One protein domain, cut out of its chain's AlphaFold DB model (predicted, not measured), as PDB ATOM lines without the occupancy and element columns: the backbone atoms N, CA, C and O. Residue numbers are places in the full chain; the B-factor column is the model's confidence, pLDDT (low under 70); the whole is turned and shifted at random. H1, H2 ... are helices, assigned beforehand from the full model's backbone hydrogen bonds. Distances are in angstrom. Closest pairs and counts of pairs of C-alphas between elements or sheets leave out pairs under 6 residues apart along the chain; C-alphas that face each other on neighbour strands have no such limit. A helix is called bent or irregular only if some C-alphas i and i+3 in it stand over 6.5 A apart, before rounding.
ATOM      1  N   VAL A  89     168.366 139.534 156.032       59.19
ATOM      2  CA  VAL A  89     168.253 138.663 157.225       59.19
ATOM      3  C   VAL A  89     169.538 137.861 157.473       59.19
ATOM      4  O   VAL A  89     169.845 137.524 158.611       59.19
ATOM      5  N   ARG A  90     170.348 137.620 156.432       56.41
ATOM      6  CA  ARG A  90     171.656 136.955 156.572       56.41
ATOM      7  C   ARG A  90     172.676 137.817 157.321       56.41
ATOM      8  O   ARG A  90     173.558 137.269 157.966       56.41
ATOM      9  N   ILE A  91     172.527 139.142 157.268       58.53
ATOM     10  CA  ILE A  91     173.426 140.094 157.933       58.53
ATOM     11  C   ILE A  91     173.317 139.956 159.457       58.53
ATOM     12  O   ILE A  91     174.331 139.952 160.148       58.53
ATOM     13  N   ALA A  92     172.099 139.751 159.966       55.69
ATOM     14  CA  ALA A  92     171.846 139.564 161.394       55.69
ATOM     15  C   ALA A  92     172.535 138.313 161.977       55.69
ATOM     16  O   ALA A  92     172.780 138.259 163.177       55.69
ATOM     17  N   ALA A  93     172.879 137.323 161.144       57.84
ATOM     18  CA  ALA A  93     173.582 136.112 161.568       57.84
ATOM     19  C   ALA A  93     175.107 136.294 161.691       57.84
ATOM     20  O   ALA A  93     175.763 135.453 162.298       57.84
ATOM     21  N   CYS A  94     175.679 137.372 161.140       64.75
ATOM     22  CA  CYS A  94     177.124 137.621 161.175       64.75
ATOM     23  C   CYS A  94     177.608 138.249 162.495       64.75
ATOM     24  O   CYS A  94     178.805 138.453 162.654       64.75
ATOM     25  N   GLY A  95     176.706 138.588 163.423       70.00
ATOM     26  CA  GLY A  95     177.060 139.207 164.708       70.00
ATOM     27  C   GLY A  95     177.482 140.681 164.624       70.00
ATOM     28  O   GLY A  95     177.798 141.267 165.652       70.00
ATOM     29  N   LEU A  96     177.457 141.294 163.434       70.06
ATOM     30  CA  LEU A  96     177.703 142.726 163.252       70.06
ATOM     31  C   LEU A  96     176.406 143.534 163.348       70.06
ATOM     32  O   LEU A  96     175.357 143.129 162.834       70.06
ATOM     33  N   ALA A  97     176.494 144.725 163.943       77.56
ATOM     34  CA  ALA A  97     175.393 145.678 163.930       77.56
ATOM     35  C   ALA A  97     175.109 146.166 162.489       77.56
ATOM     36  O   ALA A  97     176.041 146.335 161.694       77.56
ATOM     37  N   PRO A  98     173.846 146.464 162.127       75.00
ATOM     38  CA  PRO A  98     173.499 146.935 160.782       75.00
ATOM     39  C   PRO A  98     174.249 148.197 160.322       75.00
ATOM     40  O   PRO A  98     174.443 148.387 159.122       75.00
ATOM     41  N   SER A  99     174.662 149.062 161.252       77.44
ATOM     42  CA  SER A  99     175.471 150.257 160.980       77.44
ATOM     43  C   SER A  99     176.891 149.909 160.535       77.44
ATOM     44  O   SER A  99     177.392 150.483 159.574       77.44
ATOM     45  N   GLU A 100     177.515 148.930 161.181       79.75
ATOM     46  CA  GLU A 100     178.882 148.503 160.884       79.75
ATOM     47  C   GLU A 100     178.967 147.809 159.521       79.75
ATOM     48  O   GLU A 100     179.894 148.022 158.743       79.75
ATOM     49  N   VAL A 101     177.928 147.048 159.175       79.12
ATOM     50  CA  VAL A 101     177.806 146.414 157.857       79.12
ATOM     51  C   VAL A 101     177.648 147.461 156.758       79.12
ATOM     52  O   VAL A 101     178.217 147.306 155.679       79.12
ATOM     53  N   ARG A 102     176.912 148.548 157.026       78.31
ATOM     54  CA  ARG A 102     176.799 149.676 156.092       78.31
ATOM     55  C   ARG A 102     178.138 150.381 155.900       78.31
ATOM     56  O   ARG A 102     178.485 150.648 154.758       78.31
ATOM     57  N   ALA A 103     178.884 150.637 156.974       80.31
ATOM     58  CA  ALA A 103     180.192 151.289 156.896       80.31
ATOM     59  C   ALA A 103     181.177 150.483 156.031       80.31
ATOM     60  O   ALA A 103     181.686 150.997 155.040       80.31
ATOM     61  N   ARG A 104     181.334 149.182 156.312       81.50
ATOM     62  CA  ARG A 104     182.215 148.302 155.521       81.50
ATOM     63  C   ARG A 104     181.773 148.168 154.064       81.50
ATOM     64  O   ARG A 104     182.603 148.015 153.175       81.50
ATOM     65  N   PHE A 105     180.463 148.202 153.805       81.12
ATOM     66  CA  PHE A 105     179.947 148.185 152.438       81.12
ATOM     67  C   PHE A 105     180.306 149.468 151.682       81.12
ATOM     68  O   PHE A 105     180.689 149.370 150.523       81.12
ATOM     69  N   ILE A 106     180.227 150.634 152.333       79.62
ATOM     70  CA  ILE A 106     180.615 151.923 151.740       79.62
ATOM     71  C   ILE A 106     182.106 151.918 151.379       79.62
ATOM     72  O   ILE A 106     182.454 152.188 150.231       79.62
ATOM     73  N   GLU A 107     182.967 151.512 152.313       81.62
ATOM     74  CA  GLU A 107     184.411 151.380 152.072       81.62
ATOM     75  C   GLU A 107     184.701 150.442 150.891       81.62
ATOM     76  O   GLU A 107     185.484 150.765 149.998       81.62
ATOM     77  N   LEU A 108     184.016 149.293 150.836       76.94
ATOM     78  CA  LEU A 108     184.145 148.354 149.725       76.94
ATOM     79  C   LEU A 108     183.682 148.973 148.401       76.94
ATOM     80  O   LEU A 108     184.338 148.769 147.383       76.94
ATOM     81  N   THR A 109     182.573 149.718 148.387       77.81
ATOM     82  CA  THR A 109     182.091 150.374 147.165       77.81
ATOM     83  C   THR A 109     183.057 151.437 146.663       77.81
ATOM     84  O   THR A 109     183.323 151.462 145.468       77.81
ATOM     85  N   GLU A 110     183.669 152.228 147.547       80.00
ATOM     86  CA  GLU A 110     184.694 153.208 147.163       80.00
ATOM     87  C   GLU A 110     185.931 152.532 146.559       80.00
ATOM     88  O   GLU A 110     186.493 153.003 145.567       80.00
ATOM     89  N   VAL A 111     186.357 151.403 147.134       77.00
ATOM     90  CA  VAL A 111     187.441 150.584 146.575       77.00
ATOM     91  C   VAL A 111     187.043 150.030 145.204       77.00
ATOM     92  O   VAL A 111     187.823 150.110 144.257       77.00
ATOM     93  N   MET A 112     185.821 149.511 145.061       72.06
ATOM     94  CA  MET A 112     185.321 148.960 143.798       72.06
ATOM     95  C   MET A 112     185.170 150.019 142.696       72.06
ATOM     96  O   MET A 112     185.476 149.729 141.542       72.06
ATOM     97  N   GLU A 113     184.738 151.237 143.027       76.38
ATOM     98  CA  GLU A 113     184.655 152.356 142.082       76.38
ATOM     99  C   GLU A 113     186.037 152.764 141.563       76.38
ATOM    100  O   GLU A 113     186.204 152.970 140.361       76.38
ATOM    101  N   LYS A 114     187.047 152.804 142.443       78.75
ATOM    102  CA  LYS A 114     188.440 153.105 142.069       78.75
ATOM    103  C   LYS A 114     189.071 152.023 141.189       78.75
ATOM    104  O   LYS A 114     189.912 152.340 140.353       78.75
ATOM    105  N   LEU A 115     188.679 150.760 141.371       70.50
ATOM    106  CA  LEU A 115     189.196 149.616 140.608       70.50
ATOM    107  C   LEU A 115     188.477 149.401 139.260       70.50
ATOM    108  O   LEU A 115     189.029 148.752 138.372       70.50
ATOM    109  N   GLY A 116     187.270 149.950 139.084       66.81
ATOM    110  CA  GLY A 116     186.469 149.831 137.862       66.81
ATOM    111  C   GLY A 116     185.668 148.519 137.739       66.81
ATOM    112  O   GLY A 116     185.955 147.497 138.364       66.81
ATOM    113  N   THR A 117     184.625 148.526 136.894       58.34
ATOM    114  CA  THR A 117     183.628 147.435 136.754       58.34
ATOM    115  C   THR A 117     184.181 146.121 136.191       58.34
ATOM    116  O   THR A 117     183.559 145.071 136.363       58.34
ATOM    117  N   HIS A 118     185.352 146.145 135.551       54.75
ATOM    118  CA  HIS A 118     185.934 144.991 134.859       54.75
ATOM    119  C   HIS A 118     186.800 144.076 135.731       54.75
ATOM    120  O   HIS A 118     187.357 143.108 135.222       54.75
ATOM    121  N   ALA A 119     186.883 144.315 137.039       55.16
ATOM    122  CA  ALA A 119     187.877 143.646 137.867       55.16
ATOM    123  C   ALA A 119     187.296 142.752 138.973       55.16
ATOM    124  O   ALA A 119     188.050 142.276 139.802       55.16
ATOM    125  N   ARG A 120     185.987 142.465 139.033       58.19
ATOM    126  CA  ARG A 120     185.418 141.756 140.204       58.19
ATOM    127  C   ARG A 120     186.033 140.372 140.460       58.19
ATOM    128  O   ARG A 120     186.321 140.048 141.607       58.19
ATOM    129  N   GLU A 121     186.236 139.572 139.414       59.41
ATOM    130  CA  GLU A 121     186.901 138.262 139.535       59.41
ATOM    131  C   GLU A 121     188.431 138.390 139.610       59.41
ATOM    132  O   GLU A 121     189.062 137.621 140.329       59.41
ATOM    133  N   ALA A 122     189.026 139.389 138.945       65.19
ATOM    134  CA  ALA A 122     190.466 139.657 139.010       65.19
ATOM    135  C   ALA A 122     190.889 140.115 140.417       65.19
ATOM    136  O   ALA A 122     191.709 139.471 141.047       65.19
ATOM    137  N   VAL A 123     190.211 141.116 140.976       67.06
ATOM    138  CA  VAL A 123     190.404 141.628 142.343       67.06
ATOM    139  C   VAL A 123     190.166 140.541 143.380       67.06
ATOM    140  O   VAL A 123     190.891 140.457 144.362       67.06
ATOM    141  N   LYS A 124     189.162 139.679 143.177       66.94
ATOM    142  CA  LYS A 124     188.917 138.545 144.073       66.94
ATOM    143  C   LYS A 124     190.081 137.553 144.057       66.94
ATOM    144  O   LYS A 124     190.441 137.044 145.115       66.94
ATOM    145  N   LYS A 125     190.645 137.283 142.878       71.19
ATOM    146  CA  LYS A 125     191.816 136.422 142.711       71.19
ATOM    147  C   LYS A 125     193.066 137.060 143.329       71.19
ATOM    148  O   LYS A 125     193.709 136.417 144.149       71.19
ATOM    149  N   ASP A 126     193.334 138.325 143.020       71.12
ATOM    150  CA  ASP A 126     194.480 139.085 143.532       71.12
ATOM    151  C   ASP A 126     194.441 139.209 145.065       71.12
ATOM    152  O   ASP A 126     195.465 139.084 145.731       71.12
ATOM    153  N   LEU A 127     193.251 139.387 145.651       69.19
ATOM    154  CA  LEU A 127     193.068 139.416 147.104       69.19
ATOM    155  C   LEU A 127     193.348 138.050 147.748       69.19
ATOM    156  O   LEU A 127     193.939 138.006 148.822       69.19
ATOM    157  N   HIS A 128     192.945 136.945 147.107       70.25
ATOM    158  CA  HIS A 128     193.275 135.593 147.577       70.25
ATOM    159  C   HIS A 128     194.792 135.369 147.550       70.25
ATOM    160  O   HIS A 128     195.364 134.944 148.546       70.25
ATOM    161  N   GLU A 129     195.451 135.763 146.454       74.88
ATOM    162  CA  GLU A 129     196.907 135.657 146.316       74.88
ATOM    163  C   GLU A 129     197.680 136.534 147.317       74.88
ATOM    164  O   GLU A 129     198.771 136.153 147.732       74.88
ATOM    165  N   LEU A 130     197.148 137.694 147.717       73.00
ATOM    166  CA  LEU A 130     197.744 138.542 148.758       73.00
ATOM    167  C   LEU A 130     197.564 137.966 150.167       73.00
ATOM    168  O   LEU A 130     198.496 138.030 150.964       73.00
ATOM    169  N   VAL A 131     196.387 137.412 150.474       70.69
ATOM    170  CA  VAL A 131     196.100 136.792 151.780       70.69
ATOM    171  C   VAL A 131     196.908 135.509 151.974       70.69
ATOM    172  O   VAL A 131     197.411 135.291 153.065       70.69
ATOM    173  N   ASP A 132     197.101 134.707 150.923       68.44
ATOM    174  CA  ASP A 132     197.932 133.494 150.977       68.44
ATOM    175  C   ASP A 132     199.442 133.791 151.132       68.44
ATOM    176  O   ASP A 132     200.230 132.883 151.396       68.44
ATOM    177  N   ARG A 133     199.870 135.048 150.936       64.19
ATOM    178  CA  ARG A 133     201.275 135.493 151.033       64.19
ATOM    179  C   ARG A 133     201.621 136.228 152.334       64.19
ATOM    180  O   ARG A 133     202.800 136.530 152.529       64.19
TER     181      ARG A 133
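AT A GLANCE: This is residues 89 to 133 of the 134 residues of an uncharacterized protein of Planctomycetaceae bacterium (UniProt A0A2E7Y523). The model is an open, U-shaped frame of three helices: the long helix H2 makes the base, the short helix H1 stands at one end of it, and H3 turns away from the other end to the same side as H1. The space between H1 and H3 is empty. The printed part has 45 residues with three named helices, in the order H1, H2, H3 along the chain, and no named strand, and its class is all helix. The whole is loose, with a radius of gyration of the C-alphas of 13.1 A, and spans 29 by 24 by 16 A.

HOW THE PARTS SIT: H2, residues 98 to 115, is the longest helix. H1, residues 89 to 94, and H2 touch only at the corner by their tight link, and only just, with 3 pairs of C-alphas within 8 A. The closest C-alphas of the two are those of Ile 91 and Pro 98, 7.4 A apart, and H2 touches H1 with residues 98 to 101 alone. Their lines are about perpendicular, at 87 degrees, and their centres are 17.0 A apart. H2 and H3, residues 117 to 131, meet only through their link; they are near each other, with 5 pairs of C-alphas within 10 A. H1 and H3 are apart. In H2 every O i to N i+4 pair is within hydrogen-bond range, while H3 has 9 of 11 and H1 has 0 of 2, with 3 of 3 O i to N i+3 pairs within range in H1.

IN THESE COORDINATES: H2 has 18 residues and runs 25.7 A from C-alpha 98 at (173.499, 146.935, 160.782) to C-alpha 115 at (189.196, 149.616, 140.608). H3 has 15 residues, from Thr 117 to Val 131, and measures 22.2 A, ending with C-alpha 131 at (196.100, 136.792, 151.780). H3 is irregular: C-alphas 118 and 121 are 8.3 A apart, where about 5 A is found in a regular helix. H1 has 6 residues, and its first C-alpha, that of Val 89, is at (168.253, 138.663, 157.225).

THE WHOLE: The two C-alphas farthest apart are those of Val 89 and Arg 133, the first and last printed residues, at 33.7 A. The printed part has no cut, and both links are tight, with 3 residues between H1 and H2 and 1 residue between H2 and H3. Residues 93 to 100, 102 to 111 and 124 to 133 stand free. The mean pLDDT of the printed part is 70.2, and 18 residues are under 70: 89 to 94, 116 to 124, 127, and 132 to 133.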